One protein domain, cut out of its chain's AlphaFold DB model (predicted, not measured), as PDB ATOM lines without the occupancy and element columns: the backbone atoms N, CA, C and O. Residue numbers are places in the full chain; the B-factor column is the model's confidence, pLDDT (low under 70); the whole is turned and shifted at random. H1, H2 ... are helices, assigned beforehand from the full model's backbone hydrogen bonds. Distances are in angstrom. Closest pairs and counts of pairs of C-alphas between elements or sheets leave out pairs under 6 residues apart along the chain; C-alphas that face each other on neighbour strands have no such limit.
ATOM      1  N   GLU A  35      59.065 -29.457 -37.391       82.69
ATOM      2  CA  GLU A  35      57.620 -29.498 -37.154       82.69
ATOM      3  C   GLU A  35      57.047 -28.139 -36.726       82.69
ATOM      4  O   GLU A  35      56.057 -27.693 -37.298       82.69
ATOM      5  N   MET A  36      57.675 -27.437 -35.774       85.06
ATOM      6  CA  MET A  36      57.221 -26.111 -35.331       85.06
ATOM      7  C   MET A  36      57.373 -25.060 -36.433       85.06
ATOM      8  O   MET A  36      56.466 -24.254 -36.638       85.06
ATOM      9  N   VAL A  37      58.476 -25.095 -37.193       86.25
ATOM     10  CA  VAL A  37      58.664 -24.209 -38.358       86.25
ATOM     11  C   VAL A  37      57.603 -24.491 -39.428       86.25
ATOM     12  O   VAL A  37      57.022 -23.556 -39.978       86.25
ATOM     13  N   PHE A  38      57.292 -25.766 -39.682       86.88
ATOM     14  CA  PHE A  38      56.242 -26.175 -40.614       86.88
ATOM     15  C   PHE A  38      54.842 -25.744 -40.147       86.88
ATOM     16  O   PHE A  38      54.083 -25.195 -40.943       86.88
ATOM     17  N   ILE A  39      54.513 -25.910 -38.861       89.44
ATOM     18  CA  ILE A  39      53.245 -25.445 -38.276       89.44
ATOM     19  C   ILE A  39      53.114 -23.925 -38.430       89.44
ATOM     20  O   ILE A  39      52.082 -23.455 -38.905       89.44
ATOM     21  N   ILE A  40      54.158 -23.152 -38.114       89.31
ATOM     22  CA  ILE A  40      54.160 -21.690 -38.292       89.31
ATOM     23  C   ILE A  40      53.984 -21.319 -39.775       89.31
ATOM     24  O   ILE A  40      53.174 -20.445 -40.096       89.31
ATOM     25  N   ALA A  41      54.669 -22.002 -40.696       89.94
ATOM     26  CA  ALA A  41      54.515 -21.776 -42.134       89.94
ATOM     27  C   ALA A  41      53.079 -22.063 -42.616       89.94
ATOM     28  O   ALA A  41      52.476 -21.227 -43.289       89.94
ATOM     29  N   VAL A  42      52.479 -23.187 -42.211       93.62
ATOM     30  CA  VAL A  42      51.079 -23.514 -42.534       93.62
ATOM     31  C   VAL A  42      50.119 -22.487 -41.924       93.62
ATOM     32  O   VAL A  42      49.228 -22.005 -42.622       93.62
ATOM     33  N   CYS A  43      50.316 -22.086 -40.665       92.94
ATOM     34  CA  CYS A  43      49.495 -21.063 -40.018       92.94
ATOM     35  C   CYS A  43      49.581 -19.706 -40.733       92.94
ATOM     36  O   CYS A  43      48.540 -19.106 -40.988       92.94
ATOM     37  N   THR A  44      50.773 -19.239 -41.117       92.81
ATOM     38  CA  THR A  44      50.919 -17.964 -41.851       92.81
ATOM     39  C   THR A  44      50.280 -18.012 -43.240       92.81
ATOM     40  O   THR A  44      49.591 -17.061 -43.613       92.81
ATOM     41  N   ILE A  45      50.402 -19.128 -43.970       94.31
ATOM     42  CA  ILE A  45      49.716 -19.336 -45.259       94.31
ATOM     43  C   ILE A  45      48.191 -19.322 -45.072       94.31
ATOM     44  O   ILE A  45      47.489 -18.629 -45.810       94.31
ATOM     45  N   VAL A  46      47.662 -20.029 -44.067       94.50
ATOM     46  CA  VAL A  46      46.218 -20.044 -43.771       94.50
ATOM     47  C   VAL A  46      45.720 -18.654 -43.363       94.50
ATOM     48  O   VAL A  46      44.699 -18.208 -43.881       94.50
ATOM     49  N   SER A  47      46.447 -17.926 -42.508       93.50
ATOM     50  CA  SER A  47      46.112 -16.541 -42.151       93.50
ATOM     51  C   SER A  47      46.120 -15.611 -43.367       93.50
ATOM     52  O   SER A  47      45.215 -14.790 -43.507       93.50
ATOM     53  N   PHE A  48      47.085 -15.755 -44.278       95.06
ATOM     54  CA  PHE A  48      47.149 -14.968 -45.511       95.06
ATOM     55  C   PHE A  48      45.962 -15.259 -46.444       95.06
ATOM     56  O   PHE A  48      45.321 -14.327 -46.929       95.06
ATOM     57  N   LEU A  49      45.593 -16.533 -46.623       93.81
ATOM     58  CA  LEU A  49      44.412 -16.930 -47.400       93.81
ATOM     59  C   LEU A  49      43.104 -16.413 -46.779       93.81
ATOM     60  O   LEU A  49      42.254 -15.887 -47.499       93.81
ATOM     61  N   VAL A  50      42.949 -16.496 -45.453       93.38
ATOM     62  CA  VAL A  50      41.787 -15.931 -44.739       93.38
ATOM     63  C   VAL A  50      41.727 -14.410 -44.903       93.38
ATOM     64  O   VAL A  50      40.650 -13.874 -45.167       93.38
ATOM     65  N   ASN A  51      42.867 -13.716 -44.836       90.88
ATOM     66  CA  ASN A  51      42.935 -12.271 -45.065       90.88
ATOM     67  C   ASN A  51      42.561 -11.895 -46.508       90.88
ATOM     68  O   ASN A  51      41.807 -10.941 -46.695       90.88
ATOM     69  N   ILE A  52      42.999 -12.653 -47.522       90.94
ATOM     70  CA  ILE A  52      42.574 -12.452 -48.922       90.94
ATOM     71  C   ILE A  52      41.059 -12.631 -49.057       90.94
ATOM     72  O   ILE A  52      40.390 -11.766 -49.624       90.94
ATOM     73  N   ILE A  53      40.498 -13.715 -48.506       89.25
ATOM     74  CA  ILE A  53      39.049 -13.974 -48.538       89.25
ATOM     75  C   ILE A  53      38.288 -12.824 -47.865       89.25
ATOM     76  O   ILE A  53      37.306 -12.331 -48.420       89.25
ATOM     77  N   PHE A  54      38.763 -12.343 -46.713       87.88
ATOM     78  CA  PHE A  54      38.168 -11.201 -46.020       87.88
ATOM     79  C   PHE A  54      38.241  -9.914 -46.856       87.88
ATOM     80  O   PHE A  54      37.225  -9.238 -47.007       87.88
ATOM     81  N   CYS A  55      39.385  -9.613 -47.479       87.50
ATOM     82  CA  CYS A  55      39.545  -8.450 -48.358       87.50
ATOM     83  C   CYS A  55      38.602  -8.506 -49.569       87.50
ATOM     84  O   CYS A  55      37.934  -7.515 -49.869       87.50
ATOM     85  N   VAL A  56      38.472  -9.666 -50.223       87.31
ATOM     86  CA  VAL A  56      37.528  -9.867 -51.337       87.31
ATOM     87  C   VAL A  56      36.080  -9.694 -50.865       87.31
ATOM     88  O   VAL A  56      35.310  -8.991 -51.519       87.31
ATOM     89  N   CYS A  57      35.708 -10.255 -49.711       81.88
ATOM     90  CA  CYS A  57      34.381 -10.067 -49.118       81.88
ATOM     91  C   CYS A  57      34.090  -8.594 -48.776       81.88
ATOM     92  O   CYS A  57      32.995  -8.109 -49.066       81.88
ATOM     93  N   CYS A  58      35.058  -7.860 -48.220       84.62
ATOM     94  CA  CYS A  58      34.944  -6.427 -47.932       84.62
ATOM     95  C   CYS A  58      34.853  -5.570 -49.202       84.62
ATOM     96  O   CYS A  58      34.048  -4.641 -49.260       84.62
ATOM     97  N   HIS A  59      35.624  -5.888 -50.243       83.69
ATOM     98  CA  HIS A  59      35.531  -5.193 -51.525       83.69
ATOM     99  C   HIS A  59      34.167  -5.435 -52.193       83.69
ATOM    100  O   HIS A  59      33.491  -4.485 -52.596       83.69
ATOM    101  N   MET A  60      33.702  -6.689 -52.230       79.38
ATOM    102  CA  MET A  60      32.377  -7.036 -52.754       79.38
ATOM    103  C   MET A  60      31.245  -6.395 -51.938       79.38
ATOM    104  O   MET A  60      30.267  -5.934 -52.528       79.38
ATOM    105  N   SER A  61      31.371  -6.295 -50.609       81.19
ATOM    106  CA  SER A  61      30.366  -5.630 -49.768       81.19
ATOM    107  C   SER A  61      30.328  -4.117 -49.998       81.19
ATOM    108  O   SER A  61      29.244  -3.568 -50.203       81.19
ATOM    109  N   ARG A  62      31.488  -3.446 -50.081       82.06
ATOM    110  CA  ARG A  62      31.597  -2.016 -50.423       82.06
ATOM    111  C   ARG A  62      31.017  -1.732 -51.814       82.06
ATOM    112  O   ARG A  62      30.240  -0.788 -51.969       82.06
ATOM    113  N   ARG A  63      31.315  -2.575 -52.811       81.88
ATOM    114  CA  ARG A  63      30.783  -2.449 -54.182       81.88
ATOM    115  C   ARG A  63      29.274  -2.717 -54.263       81.88
ATOM    116  O   ARG A  63      28.573  -2.026 -55.007       81.88
ATOM    117  N   TYR A  64      28.760  -3.664 -53.473       77.44
ATOM    118  CA  TYR A  64      27.322  -3.926 -53.358       77.44
ATOM    119  C   TYR A  64      26.587  -2.753 -52.694       77.44
ATOM    120  O   TYR A  64      25.588  -2.284 -53.232       77.44
ATOM    121  N   LEU A  65      27.114  -2.205 -51.593       78.12
ATOM    122  CA  LEU A  65      26.540  -1.031 -50.921       78.12
ATOM    123  C   LEU A  65      26.545   0.222 -51.818       78.12
ATOM    124  O   LEU A  65      25.541   0.927 -51.861       78.12
ATOM    125  N   ASN A  66      27.611   0.455 -52.593       79.88
ATOM    126  CA  ASN A  66      27.688   1.549 -53.575       79.88
ATOM    127  C   ASN A  66      26.670   1.359 -54.725       79.88
ATOM    128  O   ASN A  66      25.989   2.298 -55.136       79.88
ATOM    129  N   SER A  67      26.485   0.119 -55.197       76.12
ATOM    130  CA  SER A  67      25.412  -0.208 -56.151       76.12
ATOM    131  C   SER A  67      24.016   0.046 -55.564       76.12
ATOM    132  O   SER A  67      23.156   0.588 -56.256       76.12
ATOM    133  N   LEU A  68      23.785  -0.295 -54.290       75.69
ATOM    134  CA  LEU A  68      22.515  -0.028 -53.604       75.69
ATOM    135  C   LEU A  68      22.244   1.472 -53.424       75.69
ATOM    136  O   LEU A  68      21.118   1.903 -53.667       75.69
ATOM    137  N   SER A  69      23.244   2.286 -53.058       71.25
ATOM    138  CA  SER A  69      23.064   3.747 -52.962       71.25
ATOM    139  C   SER A  69      22.780   4.399 -54.318       71.25
ATOM    140  O   SER A  69      22.123   5.431 -54.372       71.25
ATOM    141  N   LYS A  70      23.217   3.770 -55.417       80.56
ATOM    142  CA  LYS A  70      22.905   4.164 -56.803       80.56
ATOM    143  C   LYS A  70      21.570   3.596 -57.319       80.56
ATOM    144  O   LYS A  70      21.306   3.658 -58.515       80.56
ATOM    145  N   GLY A  71      20.728   3.037 -56.444       69.75
ATOM    146  CA  GLY A  71      19.385   2.555 -56.790       69.75
ATOM    147  C   GLY A  71      19.332   1.186 -57.477       69.75
ATOM    148  O   GLY A  71      18.289   0.826 -58.022       69.75
ATOM    149  N   SER A  72      20.422   0.409 -57.464       72.50
ATOM    150  CA  SER A  72      20.430  -0.953 -58.015       72.50
ATOM    151  C   SER A  72      19.479  -1.888 -57.255       72.50
ATOM    152  O   SER A  72      19.231  -1.721 -56.058       72.50
ATOM    153  N   SER A  73      18.966  -2.909 -57.943       66.88
ATOM    154  CA  SER A  73      18.082  -3.907 -57.344       66.88
ATOM    155  C   SER A  73      18.785  -4.701 -56.235       66.88
ATOM    156  O   SER A  73      19.951  -5.092 -56.334       66.88
ATOM    157  N   ARG A  74      18.051  -4.955 -55.144       69.69
ATOM    158  CA  ARG A  74      18.558  -5.714 -53.993       69.69
ATOM    159  C   ARG A  74      18.733  -7.177 -54.374       69.69
ATOM    160  O   ARG A  74      17.828  -7.787 -54.939       69.69
ATOM    161  N   ASN A  75      19.880  -7.749 -54.030       68.31
ATOM    162  CA  ASN A  75      20.249  -9.098 -54.431       68.31
ATOM    163  C   ASN A  75      20.326  -9.992 -53.184       68.31
ATOM    164  O   ASN A  75      21.354 -10.060 -52.511       68.31
ATOM    165  N   HIS A  76      19.211 -10.644 -52.837       65.38
ATOM    166  CA  HIS A  76      19.029 -11.315 -51.539       65.38
ATOM    167  C   HIS A  76      20.089 -12.383 -51.216       65.38
ATOM    168  O   HIS A  76      20.407 -12.599 -50.048       65.38
ATOM    169  N   ASN A  77      20.692 -13.006 -52.233       64.44
ATOM    170  CA  ASN A  77      21.798 -13.946 -52.041       64.44
ATOM    171  C   ASN A  77      23.043 -13.247 -51.461       64.44
ATOM    172  O   ASN A  77      23.629 -13.749 -50.504       64.44
ATOM    173  N   LEU A  78      23.391 -12.048 -51.949       64.19
ATOM    174  CA  LEU A  78      24.467 -11.229 -51.376       64.19
ATOM    175  C   LEU A  78      24.106 -10.708 -49.979       64.19
ATOM    176  O   LEU A  78      24.962 -10.702 -49.100       64.19
ATOM    177  N   GLU A  79      22.847 -10.336 -49.725       65.06
ATOM    178  CA  GLU A  79      22.406  -9.900 -48.386       65.06
ATOM    179  C   GLU A  79      22.517 -11.011 -47.327       65.06
ATOM    180  O   GLU A  79      22.810 -10.725 -46.160       65.06
ATOM    181  N   ASN A  80      22.322 -12.269 -47.738       62.81
ATOM    182  CA  ASN A  80      22.535 -13.449 -46.902       62.81
ATOM    183  C   ASN A  80      24.035 -13.741 -46.710       62.81
ATOM    184  O   ASN A  80      24.471 -13.875 -45.569       62.81
ATOM    185  N   CYS A  81      24.837 -13.781 -47.784       60.97
ATOM    186  CA  CYS A  81      26.285 -14.036 -47.700       60.97
ATOM    187  C   CYS A  81      27.030 -12.978 -46.870       60.97
ATOM    188  O   CYS A  81      27.910 -13.318 -46.084       60.97
ATOM    189  N   LEU A  82      26.644 -11.706 -46.991       62.62
ATOM    190  CA  LEU A  82      27.192 -10.601 -46.199       62.62
ATOM    191  C   LEU A  82      26.610 -10.526 -44.776       62.62
ATOM    192  O   LEU A  82      26.916  -9.593 -44.036       62.62
ATOM    193  N   CYS A  83      25.740 -11.469 -44.392       59.88
ATOM    194  CA  CYS A  83      25.076 -11.531 -43.088       59.88
ATOM    195  C   CYS A  83      24.365 -10.223 -42.674       59.88
ATOM    196  O   CYS A  83      24.101 -10.002 -41.488       59.88
ATOM    197  N   ILE A  84      23.981  -9.376 -43.640       56.97
ATOM    198  CA  ILE A  84      23.336  -8.073 -43.398       56.97
ATOM    199  C   ILE A  84      22.022  -8.278 -42.641       56.97
ATOM    200  O   ILE A  84      21.697  -7.506 -41.747       56.97
ATOM    201  N   LYS A  85      21.306  -9.376 -42.910       45.06
ATOM    202  CA  LYS A  85      20.081  -9.771 -42.193       45.06
ATOM    203  C   LYS A  85      20.315 -10.156 -40.719       45.06
ATOM    204  O   LYS A  85      19.382 -10.082 -39.923       45.06
ATOM    205  N   SER A  86      21.538 -10.543 -40.350       48.88
ATOM    206  CA  SER A  86      21.948 -10.788 -38.961       48.88
ATOM    207  C   SER A  86      22.350  -9.475 -38.281       48.88
ATOM    208  O   SER A  86      21.730  -9.085 -37.291       48.88
ATOM    209  N   LEU A  87      23.283  -8.714 -38.874       45.50
ATOM    210  CA  LEU A  87      23.688  -7.412 -38.325       45.50
ATOM    211  C   LEU A  87      22.513  -6.432 -38.221       45.50
ATOM    212  O   LEU A  87      22.419  -5.737 -37.220       45.50
ATOM    213  N   ALA A  88      21.580  -6.412 -39.174       51.62
ATOM    214  CA  ALA A  88      20.389  -5.560 -39.121       51.62
ATOM    215  C   ALA A  88      19.367  -5.976 -38.045       51.62
ATOM    216  O   ALA A  88      18.429  -5.223 -37.801       51.62
ATOM    217  N   ASN A  89      19.519  -7.141 -37.404       47.44
ATOM    218  CA  ASN A  89      18.770  -7.501 -36.197       47.44
ATOM    219  C   ASN A  89      19.536  -7.114 -34.919       47.44
ATOM    220  O   ASN A  89      18.914  -6.628 -33.978       47.44
ATOM    221  N   THR A  90      20.866  -7.249 -34.905       47.97
ATOM    222  CA  THR A  90      21.734  -6.830 -33.783       47.97
ATOM    223  C   THR A  90      21.830  -5.304 -33.646       47.97
ATOM    224  O   THR A  90      21.799  -4.776 -32.539       47.97
TER     225      THR A  90
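What this domain is: This is residues 35 to 90 of the 365 residues of an uncharacterized protein of Hymenolepis diminuta (UniProt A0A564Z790). One long helix, H1, makes the length of the model, and beyond its last residue the chain folds back to a small, loosely placed head of two short helices, H2 and H3, at one side of that end. The first part of H1, residues 35 to 56, sticks out as a free arm. The printed part has 56 residues with three named helices, in the order H1, H2, H3, and no named strand; the class is all helix. The whole is extended, with a radius of gyration of the C-alphas of 16.4 A and spans of 53 by 23 by 16 A.

How they stand to each other: H1, residues 35 to 69, touches no helix. It is near H2, residues 76 to 81, with 7 pairs of C-alphas within 10 A. H2 is close to but not clearly touching H3, residues 84 to 90; their closest C-alphas, those of Glu 79 and Lys 85, are 6.6 A apart. H2 and H3 run the same way at a steep tilt of 68 degrees, only just short of about perpendicular. H1 and H3 are apart. Every O i to N i+4 pair is within hydrogen-bond range in H1 and H2, and 2 of 3 are in H3.

Where its parts are: H1 begins at C-alpha 35 (57.620, -29.498, -37.154), ends at C-alpha 69 (23.064, 3.747, -52.962) and is 50.5 A long from first to last C-alpha. H2, from His 76 to Cys 81, measures 8.6 A. H3, from Ile 84 to Thr 90, measures 9.8 A and ends at C-alpha 90 (21.734, -6.830, -33.783).

The domain as a whole: The two C-alphas farthest apart, those of Glu 35 and Gly 71, are 53.6 A apart. The printed part has no cut. The link from H1 to H2 is short, with 6 residues, and that from H2 to H3 is tight, with 2. The mean pLDDT of the printed part is 76.7; residue 71 and residues 73 to 90 are under 70.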